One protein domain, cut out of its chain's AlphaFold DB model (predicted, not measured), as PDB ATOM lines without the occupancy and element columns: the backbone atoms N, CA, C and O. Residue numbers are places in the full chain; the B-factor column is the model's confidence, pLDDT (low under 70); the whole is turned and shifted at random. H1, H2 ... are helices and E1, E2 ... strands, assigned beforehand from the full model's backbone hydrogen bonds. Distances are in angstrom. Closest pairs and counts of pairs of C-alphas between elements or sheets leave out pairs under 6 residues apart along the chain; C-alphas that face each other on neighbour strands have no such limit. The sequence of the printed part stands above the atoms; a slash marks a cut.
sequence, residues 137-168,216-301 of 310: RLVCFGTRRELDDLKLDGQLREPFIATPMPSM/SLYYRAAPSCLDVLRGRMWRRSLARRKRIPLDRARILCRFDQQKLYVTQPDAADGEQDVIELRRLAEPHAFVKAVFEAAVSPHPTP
ATOM      1  N   ARG A 137      23.263  -6.091  59.722       81.75
ATOM      2  CA  ARG A 137      23.643  -6.638  58.405       81.75
ATOM      3  C   ARG A 137      22.475  -7.331  57.705       81.75
ATOM      4  O   ARG A 137      22.380  -7.266  56.482       81.75
ATOM      5  N   LEU A 138      21.617  -7.999  58.474       84.62
ATOM      6  CA  LEU A 138      20.444  -8.723  57.993       84.62
ATOM      7  C   LEU A 138      19.197  -8.067  58.578       84.62
ATOM      8  O   LEU A 138      19.026  -8.031  59.796       84.62
ATOM      9  N   VAL A 139      18.333  -7.548  57.713       84.94
ATOM     10  CA  VAL A 139      17.115  -6.842  58.116       84.94
ATOM     11  C   VAL A 139      15.933  -7.424  57.371       84.94
ATOM     12  O   VAL A 139      16.002  -7.643  56.161       84.94
ATOM     13  N   CYS A 140      14.832  -7.652  58.079       82.50
ATOM     14  CA  CYS A 140      13.606  -8.146  57.476       82.50
ATOM     15  C   CYS A 140      12.388  -7.345  57.952       82.50
ATOM     16  O   CYS A 140      12.183  -7.137  59.149       82.50
ATOM     17  N   PHE A 141      11.589  -6.910  56.978       81.19
ATOM     18  CA  PHE A 141      10.298  -6.260  57.160       81.19
ATOM     19  C   PHE A 141       9.202  -7.185  56.640       81.19
ATOM     20  O   PHE A 141       9.247  -7.622  55.484       81.19
ATOM     21  N   GLY A 142       8.214  -7.458  57.484       77.25
ATOM     22  CA  GLY A 142       7.094  -8.330  57.154       77.25
ATOM     23  C   GLY A 142       6.041  -8.345  58.253       77.25
ATOM     24  O   GLY A 142       6.135  -7.631  59.259       77.25
ATOM     25  N   THR A 143       5.020  -9.164  58.051       74.38
ATOM     26  CA  THR A 143       4.008  -9.445  59.067       74.38
ATOM     27  C   THR A 143       4.571 -10.362  60.151       74.38
ATOM     28  O   THR A 143       5.529 -11.100  59.936       74.38
ATOM     29  N   ARG A 144       3.943 -10.375  61.333       69.44
ATOM     30  CA  ARG A 144       4.371 -11.245  62.441       69.44
ATOM     31  C   ARG A 144       4.425 -12.729  62.050       69.44
ATOM     32  O   ARG A 144       5.359 -13.406  62.445       69.44
ATOM     33  N   ARG A 145       3.466 -13.201  61.243       72.19
ATOM     34  CA  ARG A 145       3.430 -14.588  60.750       72.19
ATOM     35  C   ARG A 145       4.622 -14.898  59.842       72.19
ATOM     36  O   ARG A 145       5.307 -15.879  60.076       72.19
ATOM     37  N   GLU A 146       4.915 -14.021  58.882       71.94
ATOM     38  CA  GLU A 146       6.064 -14.186  57.977       71.94
ATOM     39  C   GLU A 146       7.394 -14.187  58.741       71.94
ATOM     40  O   GLU A 146       8.288 -14.964  58.427       71.94
ATOM     41  N   LEU A 147       7.514 -13.337  59.766       73.38
ATOM     42  CA  LEU A 147       8.693 -13.262  60.630       73.38
ATOM     43  C   LEU A 147       8.835 -14.510  61.518       73.38
ATOM     44  O   LEU A 147       9.948 -14.984  61.734       73.38
ATOM     45  N   ASP A 148       7.720 -15.058  62.011       72.81
ATOM     46  CA  ASP A 148       7.701 -16.304  62.784       72.81
ATOM     47  C   ASP A 148       8.110 -17.521  61.933       72.81
ATOM     48  O   ASP A 148       8.824 -18.390  62.436       72.81
ATOM     49  N   ASP A 149       7.732 -17.553  60.652       74.56
ATOM     50  CA  ASP A 149       8.136 -18.590  59.687       74.56
ATOM     51  C   ASP A 149       9.622 -18.479  59.282       74.56
ATOM     52  O   ASP A 149      10.237 -19.434  58.805       74.56
ATOM     53  N   LEU A 150      10.220 -17.305  59.504       74.00
ATOM     54  CA  LEU A 150      11.612 -16.973  59.197       74.00
ATOM     55  C   LEU A 150      12.598 -17.268  60.322       74.00
ATOM     56  O   LEU A 150      13.772 -16.900  60.216       74.00
ATOM     57  N   LYS A 151      12.150 -17.942  61.385       73.50
ATOM     58  CA  LYS A 151      13.039 -18.437  62.437       73.50
ATOM     59  C   LYS A 151      14.169 -19.243  61.801       73.50
ATOM     60  O   LYS A 151      13.934 -20.213  61.077       73.50
ATOM     61  N   LEU A 152      15.387 -18.757  62.022       74.38
ATOM     62  CA  LEU A 152      16.614 -19.365  61.531       74.38
ATOM     63  C   LEU A 152      16.903 -20.560  62.435       74.38
ATOM     64  O   LEU A 152      17.172 -20.378  63.621       74.38
ATOM     65  N   ASP A 153      16.815 -21.769  61.884       67.31
ATOM     66  CA  ASP A 153      16.958 -23.003  62.672       67.31
ATOM     67  C   ASP A 153      18.433 -23.404  62.838       67.31
ATOM     68  O   ASP A 153      18.767 -24.333  63.573       67.31
ATOM     69  N   GLY A 154      19.337 -22.691  62.165       62.69
ATOM     70  CA  GLY A 154      20.772 -22.918  62.219       62.69
ATOM     71  C   GLY A 154      21.451 -22.634  60.884       62.69
ATOM     72  O   GLY A 154      20.893 -22.005  59.991       62.69
ATOM     73  N   GLN A 155      22.706 -23.065  60.768       65.06
ATOM     74  CA  GLN A 155      23.545 -22.831  59.590       65.06
ATOM     75  C   GLN A 155      23.037 -23.627  58.383       65.06
ATOM     76  O   GLN A 155      22.810 -24.835  58.488       65.06
ATOM     77  N   LEU A 156      22.949 -22.975  57.218       70.50
ATOM     78  CA  LEU A 156      22.636 -23.659  55.967       70.50
ATOM     79  C   LEU A 156      23.767 -24.646  55.653       70.50
ATOM     80  O   LEU A 156      24.917 -24.230  55.483       70.50
ATOM     81  N   ARG A 157      23.452 -25.944  55.599       63.09
ATOM     82  CA  ARG A 157      24.407 -27.016  55.257       63.09
ATOM     83  C   ARG A 157      24.300 -27.441  53.798       63.09
ATOM     84  O   ARG A 157      25.314 -27.687  53.152       63.09
ATOM     85  N   GLU A 158      23.081 -27.478  53.273       75.81
ATOM     86  CA  GLU A 158      22.795 -27.869  51.896       75.81
ATOM     87  C   GLU A 158      22.324 -26.662  51.079       75.81
ATOM     88  O   GLU A 158      21.607 -25.805  51.595       75.81
ATOM     89  N   PRO A 159      22.731 -26.546  49.804       79.12
ATOM     90  CA  PRO A 159      22.340 -25.418  48.980       79.12
ATOM     91  C   PRO A 159      20.843 -25.472  48.648       79.12
ATOM     92  O   PRO A 159      20.361 -26.452  48.085       79.12
ATOM     93  N   PHE A 160      20.128 -24.381  48.902       83.12
ATOM     94  CA  PHE A 160      18.733 -24.219  48.508       83.12
ATOM     95  C   PHE A 160      18.645 -23.633  47.098       83.12
ATOM     96  O   PHE A 160      19.315 -22.646  46.786       83.12
ATOM     97  N   ILE A 161      17.798 -24.203  46.242       82.75
ATOM     98  CA  ILE A 161      17.587 -23.719  44.874       82.75
ATOM     99  C   ILE A 161      16.164 -23.184  44.764       82.75
ATOM    100  O   ILE A 161      15.204 -23.945  44.713       82.75
ATOM    101  N   ALA A 162      16.029 -21.865  44.659       81.88
ATOM    102  CA  ALA A 162      14.762 -21.252  44.310       81.88
ATOM    103  C   ALA A 162      14.541 -21.337  42.802       81.88
ATOM    104  O   ALA A 162      15.288 -20.766  41.991       81.88
ATOM    105  N   THR A 163      13.469 -22.029  42.436       75.62
ATOM    106  CA  THR A 163      12.952 -22.051  41.076       75.62
ATOM    107  C   THR A 163      12.065 -20.829  40.845       75.62
ATOM    108  O   THR A 163      11.281 -20.431  41.721       75.62
ATOM    109  N   PRO A 164      12.178 -20.182  39.675       70.38
ATOM    110  CA  PRO A 164      11.233 -19.146  39.325       70.38
ATOM    111  C   PRO A 164       9.858 -19.794  39.141       70.38
ATOM    112  O   PRO A 164       9.741 -20.827  38.479       70.38
ATOM    113  N   MET A 165       8.805 -19.161  39.653       62.47
ATOM    114  CA  MET A 165       7.462 -19.473  39.188       62.47
ATOM    115  C   MET A 165       7.441 -19.246  37.676       62.47
ATOM    116  O   MET A 165       7.800 -18.148  37.221       62.47
ATOM    117  N   PRO A 166       7.010 -20.233  36.872       56.72
ATOM    118  CA  PRO A 166       6.745 -19.967  35.476       56.72
ATOM    119  C   PRO A 166       5.685 -18.867  35.458       56.72
ATOM    120  O   PRO A 166       4.581 -19.049  35.972       56.72
ATOM    121  N   SER A 167       6.015 -17.685  34.928       54.28
ATOM    122  CA  SER A 167       5.041 -16.601  34.802       54.28
ATOM    123  C   SER A 167       4.053 -16.946  33.681       54.28
ATOM    124  O   SER A 167       4.007 -16.280  32.648       54.28
ATOM    125  N   MET A 168       3.254 -17.996  33.884       51.53
ATOM    126  CA  MET A 168       2.208 -18.448  32.972       51.53
ATOM    127  C   MET A 168       1.127 -17.381  32.801       51.53
ATOM    128  O   MET A 168       0.356 -17.445  31.859       51.53
ATOM    129  N   SER A 216      14.469 -18.620  32.231       67.81
ATOM    130  CA  SER A 216      14.310 -18.895  33.658       67.81
ATOM    131  C   SER A 216      15.598 -18.560  34.412       67.81
ATOM    132  O   SER A 216      16.669 -19.108  34.123       67.81
ATOM    133  N   LEU A 217      15.491 -17.594  35.324       75.25
ATOM    134  CA  LEU A 217      16.532 -17.256  36.284       75.25
ATOM    135  C   LEU A 217      16.291 -18.103  37.528       75.25
ATOM    136  O   LEU A 217      15.209 -18.044  38.101       75.25
ATOM    137  N   TYR A 218      17.295 -18.875  37.913       81.31
ATOM    138  CA  TYR A 218      17.293 -19.682  39.125       81.31
ATOM    139  C   TYR A 218      18.229 -19.029  40.133       81.31
ATOM    140  O   TYR A 218      19.224 -18.406  39.751       81.31
ATOM    141  N   TYR A 219      17.928 -19.183  41.413       86.44
ATOM    142  CA  TYR A 219      18.774 -18.670  42.483       86.44
ATOM    143  C   TYR A 219      19.191 -19.830  43.365       86.44
ATOM    144  O   TYR A 219      18.340 -20.575  43.835       86.44
ATOM    145  N   ARG A 220      20.491 -19.990  43.587       88.31
ATOM    146  CA  ARG A 220      21.026 -20.993  44.505       88.31
ATOM    147  C   ARG A 220      21.642 -20.276  45.696       88.31
ATOM    148  O   ARG A 220      22.674 -19.627  45.550       88.31
ATOM    149  N   ALA A 221      21.001 -20.388  46.852       87.56
ATOM    150  CA  ALA A 221      21.583 -19.986  48.122       87.56
ATOM    151  C   ALA A 221      22.465 -21.135  48.617       87.56
ATOM    152  O   ALA A 221      22.002 -22.258  48.784       87.56
ATOM    153  N   ALA A 222      23.751 -20.872  48.792       86.75
ATOM    154  CA  ALA A 222      24.733 -21.808  49.313       86.75
ATOM    155  C   ALA A 222      25.486 -21.123  50.464       86.75
ATOM    156  O   ALA A 222      25.496 -19.893  50.509       86.75
ATOM    157  N   PRO A 223      26.134 -21.864  51.377       86.12
ATOM    158  CA  PRO A 223      26.965 -21.266  52.421       86.12
ATOM    159  C   PRO A 223      27.841 -20.131  51.880       86.12
ATOM    160  O   PRO A 223      28.510 -20.304  50.850       86.12
ATOM    161  N   SER A 224      27.770 -18.962  52.517       84.06
ATOM    162  CA  SER A 224      28.538 -17.760  52.175       84.06
ATOM    163  C   SER A 224      28.244 -17.115  50.817       84.06
ATOM    164  O   SER A 224      28.890 -16.137  50.435       84.06
ATOM    165  N   CYS A 225      27.288 -17.627  50.033       88.00
ATOM    166  CA  CYS A 225      27.171 -17.253  48.628       88.00
ATOM    167  C   CYS A 225      25.760 -17.397  48.044       88.00
ATOM    168  O   CYS A 225      25.096 -18.418  48.187       88.00
ATOM    169  N   LEU A 226      25.357 -16.415  47.243       89.19
ATOM    170  CA  LEU A 226      24.188 -16.489  46.379       89.19
ATOM    171  C   LEU A 226      24.618 -16.564  44.910       89.19
ATOM    172  O   LEU A 226      25.214 -15.642  44.356       89.19
ATOM    173  N   ASP A 227      24.295 -17.677  44.264       87.62
ATOM    174  CA  ASP A 227      24.525 -17.899  42.842       87.62
ATOM    175  C   ASP A 227      23.269 -17.529  42.041       87.62
ATOM    176  O   ASP A 227      22.192 -18.095  42.241       87.62
ATOM    177  N   VAL A 228      23.411 -16.612  41.082       86.19
ATOM    178  CA  VAL A 228      22.372 -16.316  40.089       86.19
ATOM    179  C   VAL A 228      22.649 -17.150  38.852       86.19
ATOM    180  O   VAL A 228      23.653 -16.966  38.155       86.19
ATOM    181  N   LEU A 229      21.739 -18.064  38.563       82.88
ATOM    182  CA  LEU A 229      21.854 -19.051  37.506       82.88
ATOM    183  C   LEU A 229      20.866 -18.739  36.383       82.88
ATOM    184  O   LEU A 229      19.757 -18.254  36.607       82.88
ATOM    185  N   ARG A 230      21.262 -19.015  35.142       76.38
ATOM    186  CA  ARG A 230      20.409 -18.831  33.965       76.38
ATOM    187  C   ARG A 230      20.285 -20.144  33.209       76.38
ATOM    188  O   ARG A 230      21.297 -20.719  32.805       76.38
ATOM    189  N   GLY A 231      19.048 -20.575  32.969       68.31
ATOM    190  CA  GLY A 231      18.775 -21.731  32.117       68.31
ATOM    191  C   GLY A 231      19.224 -21.497  30.674       68.31
ATOM    192  O   GLY A 231      18.978 -20.427  30.099       68.31
ATOM    193  N   ARG A 232      19.891 -22.493  30.078       63.31
ATOM    194  CA  ARG A 232      20.177 -22.521  28.637       63.31
ATOM    195  C   ARG A 232      19.020 -23.196  27.902       63.31
ATOM    196  O   ARG A 232      18.534 -24.236  28.305       63.31
ATOM    197  N   MET A 233      18.601 -22.605  26.786       52.56
ATOM    198  CA  MET A 233      17.416 -23.039  26.029       52.56
ATOM    199  C   MET A 233      17.592 -24.413  25.344       52.56
ATOM    200  O   MET A 233      16.609 -25.061  25.025       52.56
ATOM    201  N   TRP A 234      18.839 -24.861  25.151       53.00
ATOM    202  CA  TRP A 234      19.199 -26.075  24.394       53.00
ATOM    203  C   TRP A 234      20.020 -27.087  25.207       53.00
ATOM    204  O   TRP A 234      20.488 -28.085  24.669       53.00
ATOM    205  N   ARG A 235      20.262 -26.819  26.496       55.22
ATOM    206  CA  ARG A 235      21.009 -27.717  27.385       55.22
ATOM    207  C   ARG A 235      20.326 -27.741  28.741       55.22
ATOM    208  O   ARG A 235      19.991 -26.677  29.253       55.22
ATOM    209  N   ARG A 236      20.227 -28.919  29.361       58.47
ATOM    210  CA  ARG A 236      19.806 -29.086  30.767       58.47
ATOM    211  C   ARG A 236      20.831 -28.529  31.774       58.47
ATOM    212  O   ARG A 236      20.806 -28.892  32.939       58.47
ATOM    213  N   SER A 237      21.730 -27.644  31.338       61.38
ATOM    214  CA  SER A 237      22.747 -27.038  32.185       61.38
ATOM    215  C   SER A 237      22.387 -25.599  32.546       61.38
ATOM    216  O   SER A 237      21.918 -24.801  31.721       61.38
ATOM    217  N   LEU A 238      22.629 -25.262  33.809       68.44
ATOM    218  CA  LEU A 238      22.518 -23.905  34.319       68.44
ATOM    219  C   LEU A 238      23.868 -23.208  34.168       68.44
ATOM    220  O   LEU A 238      24.888 -23.684  34.652       68.44
ATOM    221  N   ALA A 239      23.883 -22.055  33.503       70.25
ATOM    222  CA  ALA A 239      25.077 -21.224  33.465       70.25
ATOM    223  C   ALA A 239      25.060 -20.254  34.649       70.25
ATOM    224  O   ALA A 239      24.090 -19.507  34.822       70.25
ATOM    225  N   ARG A 240      26.143 -20.227  35.436       77.12
ATOM    226  CA  ARG A 240      26.341 -19.201  36.463       77.12
ATOM    227  C   ARG A 240      26.483 -17.841  35.784       77.12
ATOM    228  O   ARG A 240      27.393 -17.627  34.990       77.12
ATOM    229  N   ARG A 241      25.546 -16.937  36.071       80.81
ATOM    230  CA  ARG A 241      25.532 -15.566  35.547       80.81
ATOM    231  C   ARG A 241      26.278 -14.616  36.475       80.81
ATOM    232  O   ARG A 241      27.010 -13.761  35.994       80.81
ATOM    233  N   LYS A 242      26.036 -14.736  37.780       84.12
ATOM    234  CA  LYS A 242      26.620 -13.876  38.813       84.12
ATOM    235  C   LYS A 242      26.802 -14.692  40.088       84.12
ATOM    236  O   LYS A 242      25.959 -15.534  40.392       84.12
ATOM    237  N   ARG A 243      27.896 -14.439  40.801       85.00
ATOM    238  CA  ARG A 243      28.161 -14.961  42.143       85.00
ATOM    239  C   ARG A 243      28.177 -13.778  43.099       85.00
ATOM    240  O   ARG A 243      28.882 -12.808  42.838       85.00
ATOM    241  N   ILE A 244      27.388 -13.847  44.160       86.62
ATOM    242  CA  ILE A 244      27.235 -12.775  45.141       86.62
ATOM    243  C   ILE A 244      27.722 -13.327  46.486       86.62
ATOM    244  O   ILE A 244      27.020 -14.155  47.067       86.62
ATOM    245  N   PRO A 245      28.910 -12.940  46.984       87.00
ATOM    246  CA  PRO A 245      29.332 -13.307  48.335       87.00
ATOM    247  C   PRO A 245      28.377 -12.693  49.364       87.00
ATOM    248  O   PRO A 245      28.085 -11.499  49.301       87.00
ATOM    249  N   LEU A 246      27.877 -13.508  50.293       86.94
ATOM    250  CA  LEU A 246      26.917 -13.092  51.320       86.94
ATOM    251  C   LEU A 246      27.580 -12.741  52.658       86.94
ATOM    252  O   LEU A 246      26.999 -11.976  53.421       86.94
ATOM    253  N   ASP A 247      28.802 -13.219  52.915       82.19
ATOM    254  CA  ASP A 247      29.505 -13.061  54.205       82.19
ATOM    255  C   ASP A 247      29.628 -11.609  54.665       82.19
ATOM    256  O   ASP A 247      29.568 -11.293  55.852       82.19
ATOM    257  N   ARG A 248      29.820 -10.713  53.697       79.38
ATOM    258  CA  ARG A 248      29.992  -9.275  53.922       79.38
ATOM    259  C   ARG A 248      28.854  -8.453  53.326       79.38
ATOM    260  O   ARG A 248      28.872  -7.229  53.430       79.38
ATOM    261  N   ALA A 249      27.878  -9.103  52.696       83.12
ATOM    262  CA  ALA A 249      26.755  -8.411  52.092       83.12
ATOM    263  C   ALA A 249      25.767  -7.957  53.163       83.12
ATOM    264  O   ALA A 249      25.514  -8.648  54.150       83.12
ATOM    265  N   ARG A 250      25.165  -6.796  52.930       85.88
ATOM    266  CA  ARG A 250      23.986  -6.357  53.668       85.88
ATOM    267  C   ARG A 250      22.752  -6.853  52.941       85.88
ATOM    268  O   ARG A 250      22.627  -6.657  51.731       85.88
ATOM    269  N   ILE A 251      21.858  -7.496  53.677       88.12
ATOM    270  CA  ILE A 251      20.668  -8.130  53.124       88.12
ATOM    271  C   ILE A 251      19.446  -7.494  53.767       88.12
ATOM    272  O   ILE A 251      19.255  -7.561  54.978       88.12
ATOM    273  N   LEU A 252      18.617  -6.880  52.934       88.44
ATOM    274  CA  LEU A 252      17.367  -6.256  53.333       88.44
ATOM    275  C   LEU A 252      16.215  -6.988  52.646       88.44
ATOM    276  O   LEU A 252      16.030  -6.890  51.434       88.44
ATOM    277  N   CYS A 253      15.424  -7.717  53.424       86.69
ATOM    278  CA  CYS A 253      14.206  -8.354  52.952       86.69
ATOM    279  C   CYS A 253      12.986  -7.490  53.270       86.69
ATOM    280  O   CYS A 253      12.812  -7.030  54.396       86.69
ATOM    281  N   ARG A 254      12.126  -7.298  52.272       84.88
ATOM    282  CA  ARG A 254      10.873  -6.552  52.364       84.88
ATOM    283  C   ARG A 254       9.747  -7.393  51.773       84.88
ATOM    284  O   ARG A 254       9.526  -7.365  50.558       84.88
ATOM    285  N   PHE A 255       9.064  -8.171  52.618       80.50
ATOM    286  CA  PHE A 255       7.928  -9.006  52.197       80.50
ATOM    287  C   PHE A 255       6.741  -8.164  51.739       80.50
ATOM    288  O   PHE A 255       6.113  -8.497  50.733       80.50
ATOM    289  N   ASP A 256       6.540  -7.007  52.371       77.06
ATOM    290  CA  ASP A 256       5.579  -5.982  51.956       77.06
ATOM    291  C   ASP A 256       5.767  -5.555  50.494       77.06
ATOM    292  O   ASP A 256       4.809  -5.336  49.756       77.06
ATOM    293  N   GLN A 257       7.021  -5.461  50.047       79.00
ATOM    294  CA  GLN A 257       7.358  -5.091  48.674       79.00
ATOM    295  C   GLN A 257       7.625  -6.289  47.763       79.00
ATOM    296  O   GLN A 257       7.885  -6.087  46.572       79.00
ATOM    297  N   GLN A 258       7.580  -7.513  48.298       83.00
ATOM    298  CA  GLN A 258       7.972  -8.747  47.617       83.00
ATOM    299  C   GLN A 258       9.372  -8.646  46.991       83.00
ATOM    300  O   GLN A 258       9.586  -9.023  45.831       83.00
ATOM    301  N   LYS A 259      10.330  -8.097  47.747       87.62
ATOM    302  CA  LYS A 259      11.700  -7.854  47.284       87.62
ATOM    303  C   LYS A 259      12.740  -8.218  48.330       87.62
ATOM    304  O   LYS A 259      12.577  -7.946  49.516       87.62
ATOM    305  N   LEU A 260      13.847  -8.753  47.839       89.44
ATOM    306  CA  LEU A 260      15.072  -8.964  48.590       89.44
ATOM    307  C   LEU A 260      16.176  -8.132  47.951       89.44
ATOM    308  O   LEU A 260      16.409  -8.204  46.745       89.44
ATOM    309  N   TYR A 261      16.832  -7.333  48.772       89.25
ATOM    310  CA  TYR A 261      17.883  -6.425  48.372       89.25
ATOM    311  C   TYR A 261      19.210  -6.910  48.941       89.25
ATOM    312  O   TYR A 261      19.313  -7.134  50.147       89.25
ATOM    313  N   VAL A 262      20.218  -7.058  48.085       88.88
ATOM    314  CA  VAL A 262      21.565  -7.473  48.484       88.88
ATOM    315  C   VAL A 262      22.554  -6.393  48.070       88.88
ATOM    316  O   VAL A 262      22.700  -6.096  46.886       88.88
ATOM    317  N   THR A 263      23.220  -5.788  49.050       86.19
ATOM    318  CA  THR A 263      24.195  -4.714  48.841       86.19
ATOM    319  C   THR A 263      25.576  -5.207  49.255       86.19
ATOM    320  O   THR A 263      25.778  -5.600  50.405       86.19
ATOM    321  N   GLN A 264      26.523  -5.202  48.317       81.81
ATOM    322  CA  GLN A 264      27.912  -5.577  48.584       81.81
ATOM    323  C   GLN A 264      28.717  -4.350  49.040       81.81
ATOM    324  O   GLN A 264      28.487  -3.261  48.521       81.81
ATOM    325  N   PRO A 265      29.658  -4.507  49.984       69.56
ATOM    326  CA  PRO A 265      30.460  -3.393  50.489       69.56
ATOM    327  C   PRO A 265      31.463  -2.863  49.455       69.56
ATOM    328  O   PRO A 265      31.765  -1.675  49.473       69.56
ATOM    329  N   ASP A 266      31.932  -3.722  48.544       67.00
ATOM    330  CA  ASP A 266      32.966  -3.395  47.551       67.00
ATOM    331  C   ASP A 266      32.386  -3.009  46.177       67.00
ATOM    332  O   ASP A 266      33.128  -2.780  45.222       67.00
ATOM    333  N   ALA A 267      31.056  -2.965  46.044       63.44
ATOM    334  CA  ALA A 267      30.424  -2.554  44.799       63.44
ATOM    335  C   ALA A 267      30.495  -1.029  44.647       63.44
ATOM    336  O   ALA A 267      30.183  -0.289  45.582       63.44
ATOM    337  N   ALA A 268      30.898  -0.562  43.462       54.72
ATOM    338  CA  ALA A 268      30.948   0.859  43.139       54.72
ATOM    339  C   ALA A 268      29.584   1.526  43.412       54.72
ATOM    340  O   ALA A 268      28.551   1.006  42.995       54.72
ATOM    341  N   ASP A 269      29.609   2.642  44.151       50.03
ATOM    342  CA  ASP A 269      28.479   3.511  44.519       50.03
ATOM    343  C   ASP A 269      27.094   2.841  44.545       50.03
ATOM    344  O   ASP A 269      26.231   3.070  43.697       50.03
ATOM    345  N   GLY A 270      26.852   2.029  45.577       56.12
ATOM    346  CA  GLY A 270      25.495   1.623  45.947       56.12
ATOM    347  C   GLY A 270      24.822   0.635  44.992       56.12
ATOM    348  O   GLY A 270      23.593   0.523  45.024       56.12
ATOM    349  N   GLU A 271      25.582  -0.093  44.167       65.31
ATOM    350  CA  GLU A 271      25.020  -1.161  43.340       65.31
ATOM    351  C   GLU A 271      24.328  -2.209  44.232       65.31
ATOM    352  O   GLU A 271      24.933  -2.864  45.088       65.31
ATOM    353  N   GLN A 272      23.015  -2.328  44.051       79.19
ATOM    354  CA  GLN A 272      22.152  -3.179  44.854       79.19
ATOM    355  C   GLN A 272      21.485  -4.213  43.954       79.19
ATOM    356  O   GLN A 272      20.732  -3.878  43.037       79.19
ATOM    357  N   ASP A 273      21.731  -5.489  44.240       84.19
ATOM    358  CA  ASP A 273      21.038  -6.581  43.574       84.19
ATOM    359  C   ASP A 273      19.619  -6.693  44.137       84.19
ATOM    360  O   ASP A 273      19.418  -6.961  45.323       84.19
ATOM    361  N   VAL A 274      18.622  -6.481  43.274       86.56
ATOM    362  CA  VAL A 274      17.202  -6.580  43.631       86.56
ATOM    363  C   VAL A 274      16.625  -7.883  43.094       86.56
ATOM    364  O   VAL A 274      16.536  -8.092  41.881       86.56
ATOM    365  N   ILE A 275      16.181  -8.748  44.000       87.75
ATOM    366  CA  ILE A 275      15.543 -10.028  43.694       87.75
ATOM    367  C   ILE A 275      14.046  -9.895  43.973       87.75
ATOM    368  O   ILE A 275      13.627  -9.549  45.075       87.75
ATOM    369  N   GLU A 276      13.220 -10.156  42.960       83.38
ATOM    370  CA  GLU A 276      11.761 -10.119  43.095       83.38
ATOM    371  C   GLU A 276      11.238 -11.441  43.676       83.38
ATOM    372  O   GLU A 276      11.154 -12.442  42.963       83.38
ATOM    373  N   LEU A 277      10.824 -11.429  44.946       84.25
ATOM    374  CA  LEU A 277      10.335 -12.610  45.668       84.25
ATOM    375  C   LEU A 277       9.051 -13.180  45.058       84.25
ATOM    376  O   LEU A 277       8.915 -14.390  44.924       84.25
ATOM    377  N   ARG A 278       8.169 -12.314  44.545       80.31
ATOM    378  CA  ARG A 278       6.934 -12.711  43.835       80.31
ATOM    379  C   ARG A 278       7.152 -13.590  42.599       80.31
ATOM    380  O   ARG A 278       6.187 -14.078  42.018       80.31
ATOM    381  N   ARG A 279       8.391 -13.679  42.099       75.62
ATOM    382  CA  ARG A 279       8.743 -14.509  40.939       75.62
ATOM    383  C   ARG A 279       9.259 -15.883  41.346       75.62
ATOM    384  O   ARG A 279       9.585 -16.648  40.449       75.62
ATOM    385  N   LEU A 280       9.367 -16.186  42.635       80.94
ATOM    386  CA  LEU A 280       9.883 -17.450  43.156       80.94
ATOM    387  C   LEU A 280       8.726 -18.325  43.636       80.94
ATOM    388  O   LEU A 280       7.723 -17.803  44.119       80.94
ATOM    389  N   ALA A 281       8.856 -19.646  43.486       79.31
ATOM    390  CA  ALA A 281       7.841 -20.591  43.956       79.31
ATOM    391  C   ALA A 281       7.675 -20.536  45.484       79.31
ATOM    392  O   ALA A 281       6.556 -20.500  45.989       79.31
ATOM    393  N   GLU A 282       8.798 -20.448  46.199       83.56
ATOM    394  CA  GLU A 282       8.858 -20.484  47.660       83.56
ATOM    395  C   GLU A 282       9.650 -19.275  48.195       83.56
ATOM    396  O   GLU A 282      10.830 -19.391  48.536       83.56
ATOM    397  N   PRO A 283       9.041 -18.074  48.241       85.94
ATOM    398  CA  PRO A 283       9.755 -16.848  48.602       85.94
ATOM    399  C   PRO A 283      10.272 -16.855  50.047       85.94
ATOM    400  O   PRO A 283      11.391 -16.409  50.290       85.94
ATOM    401  N   HIS A 284       9.495 -17.383  50.998       86.75
ATOM    402  CA  HIS A 284       9.877 -17.438  52.414       86.75
ATOM    403  C   HIS A 284      11.040 -18.407  52.659       86.75
ATOM    404  O   HIS A 284      12.035 -18.021  53.271       86.75
ATOM    405  N   ALA A 285      10.959 -19.624  52.105       86.81
ATOM    406  CA  ALA A 285      12.030 -20.618  52.199       86.81
ATOM    407  C   ALA A 285      13.331 -20.103  51.566       86.81
ATOM    408  O   ALA A 285      14.408 -20.258  52.138       86.81
ATOM    409  N   PHE A 286      13.229 -19.398  50.434       90.12
ATOM    410  CA  PHE A 286      14.383 -18.771  49.803       90.12
ATOM    411  C   PHE A 286      15.037 -17.698  50.683       90.12
ATOM    412  O   PHE A 286      16.255 -17.708  50.840       90.12
ATOM    413  N   VAL A 287      14.261 -16.773  51.262       90.12
ATOM    414  CA  VAL A 287      14.823 -15.719  52.128       90.12
ATOM    415  C   VAL A 287      15.473 -16.331  53.364       90.12
ATOM    416  O   VAL A 287      16.588 -15.935  53.703       90.12
ATOM    417  N   LYS A 288      14.826 -17.325  53.986       90.12
ATOM    418  CA  LYS A 288      15.402 -18.082  55.103       90.12
ATOM    419  C   LYS A 288      16.747 -18.690  54.709       90.12
ATOM    420  O   LYS A 288      17.747 -18.402  55.358       90.12
ATOM    421  N   ALA A 289      16.811 -19.404  53.585       88.69
ATOM    422  CA  ALA A 289      18.054 -19.998  53.105       88.69
ATOM    423  C   ALA A 289      19.142 -18.957  52.796       88.69
ATOM    424  O   ALA A 289      20.313 -19.198  53.065       88.69
ATOM    425  N   VAL A 290      18.792 -17.782  52.259       90.56
ATOM    426  CA  VAL A 290      19.757 -16.690  52.035       90.56
ATOM    427  C   VAL A 290      20.294 -16.139  53.357       90.56
ATOM    428  O   VAL A 290      21.487 -15.855  53.458       90.56
ATOM    429  N   PHE A 291      19.441 -15.990  54.370       89.25
ATOM    430  CA  PHE A 291      19.863 -15.519  55.687       89.25
ATOM    431  C   PHE A 291      20.758 -16.557  56.364       89.25
ATOM    432  O   PHE A 291      21.852 -16.216  56.801       89.25
ATOM    433  N   GLU A 292      20.365 -17.830  56.367       88.12
ATOM    434  CA  GLU A 292      21.179 -18.922  56.912       88.12
ATOM    435  C   GLU A 292      22.509 -19.079  56.156       88.12
ATOM    436  O   GLU A 292      23.549 -19.291  56.775       88.12
ATOM    437  N   ALA A 293      22.509 -18.904  54.831       86.75
ATOM    438  CA  ALA A 293      23.717 -18.884  54.010       86.75
ATOM    439  C   ALA A 293      24.660 -17.735  54.383       86.75
ATOM    440  O   ALA A 293      25.869 -17.938  54.423       86.75
ATOM    441  N   ALA A 294      24.122 -16.545  54.664       86.44
ATOM    442  CA  ALA A 294      24.911 -15.369  55.022       86.44
ATOM    443  C   ALA A 294      25.573 -15.479  56.403       86.44
ATOM    444  O   ALA A 294      26.535 -14.763  56.673       86.44
ATOM    445  N   VAL A 295      25.042 -16.323  57.292       83.81
ATOM    446  CA  VAL A 295      25.585 -16.556  58.643       83.81
ATOM    447  C   VAL A 295      26.367 -17.875  58.724       83.81
ATOM    448  O   VAL A 295      27.022 -18.150  59.727       83.81
ATOM    449  N   SER A 296      26.325 -18.700  57.674       79.75
ATOM    450  CA  SER A 296      27.015 -19.988  57.640       79.75
ATOM    451  C   SER A 296      28.536 -19.793  57.554       79.75
ATOM    452  O   SER A 296      29.001 -19.093  56.659       79.75
ATOM    453  N   PRO A 297      29.331 -20.428  58.434       72.38
ATOM    454  CA  PRO A 297      30.790 -20.442  58.351       72.38
ATOM    455  C   PRO A 297      31.308 -21.522  57.385       72.38
ATOM    456  O   PRO A 297      32.518 -21.681  57.223       72.38
ATOM    457  N   HIS A 298      30.417 -22.328  56.797       76.00
ATOM    458  CA  HIS A 298      30.811 -23.439  55.942       76.00
ATOM    459  C   HIS A 298      31.307 -22.955  54.573       76.00
ATOM    460  O   HIS A 298      30.744 -22.020  54.002       76.00
ATOM    461  N   PRO A 299      32.324 -23.616  53.991       74.75
ATOM    462  CA  PRO A 299      32.790 -23.271  52.657       74.75
ATOM    463  C   PRO A 299      31.685 -23.504  51.622       74.75
ATOM    464  O   PRO A 299      30.963 -24.501  51.675       74.75
ATOM    465  N   THR A 300      31.571 -22.599  50.645       78.31
ATOM    466  CA  THR A 300      30.584 -22.739  49.568       78.31
ATOM    467  C   THR A 300      30.838 -24.034  48.776       78.31
ATOM    468  O   THR A 300      31.904 -24.161  48.165       78.31
ATOM    469  N   PRO A 301      29.874 -24.971  48.700       77.69
ATOM    470  CA  PRO A 301      30.010 -26.163  47.875       77.69
ATOM    471  C   PRO A 301      30.099 -25.788  46.384       77.69
ATOM    472  O   PRO A 301      29.441 -24.829  45.942       77.69
TER     473      PRO A 301
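Overview. This is residues 137 to 168 and 216 to 301 of the 310 residues of an uncharacterized protein of Planctomycetes bacterium (UniProt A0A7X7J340). Two four-stranded sheets each turn one face to the same helix, H2, which makes the core between them. The second sheet is strongly twisted and its hairpin E4 and E5 reaches far from H2, while short H1 lies by the end of E1. The printed part has 118 residues, in the order E1 H1 E2 E3 E4 E5 E6 E7 E8 H2; the sheets run E1 E6 E7 E8, mixed, and E2 E3 E4 E5, antiparallel. The class is mixed, helices and strands; the whole is compact, radius of gyration of the C-alphas 13.9 A, spans 43 by 34 by 32 A.

Arrangement. Start at E1, residues 138 to 142, an edge strand parallel to E6, residues 250 to 254; look for N 139 and O 251, 2.9 A apart. E6, E7, residues 259 to 263, and E8, residues 272 to 276, form a meander, each strand the antiparallel neighbour of the one before; find N 252 and O 261 at 2.9 A, and N 260 and O 275 at 2.9 A. After E1 comes H1, residues 144 to 149, only just not on this sheet, with 4 pairs of C-alphas within 10 A. In the other sheet, E2, residues 160 to 162, is antiparallel to E3, residues 217 to 222, with N 160 and O 221 at 2.8 A. E3, E4, residues 225 to 232, and E5, residues 235 to 245, form a second meander; see N 220 and O 227 at 2.9 A, and N 226 and O 244 at 2.8 A. H2, residues 283 to 295, makes two layers, a helix on one face of a sheet, with each sheet. Its height over the first is 9.9 A, along the strands at 18 degrees to E6 on the local plane; its closest C-alphas with E6 are those of Val 287 and Cys 253, 7.4 A. Its height over the second is 8.0 A, over E2 and E3 and slantwise to the strands; the closest C-alphas of H2 and E3 are those of Val 290 and Ala 221, 5.4 A. H1 and H2 are close but not clearly touching. In both helices every O i to N i+4 pair is within hydrogen-bond range.

Along the chain. Find C-alpha 138 at (20.444, -8.723, 57.993), where E1 begins its 13.4 A. E4 measures 21.8 A, and E5, which bends by 51 degrees at residue 242, 26.8 A. H2 runs 18.7 A to C-alpha 295 at (25.585, -16.556, 58.643).

Size, cuts and confidence. The two farthest C-alphas, of Arg 144 and Trp 234, are 43.4 A apart. Residues 169 to 215 are not printed, and C-alphas 168 and 216 are 12.1 A apart across that cut. Of the links printed whole, none is long. Look for pLDDT under 70 at, among others, residues 165 to 168, 231 to 238 and 265 to 271.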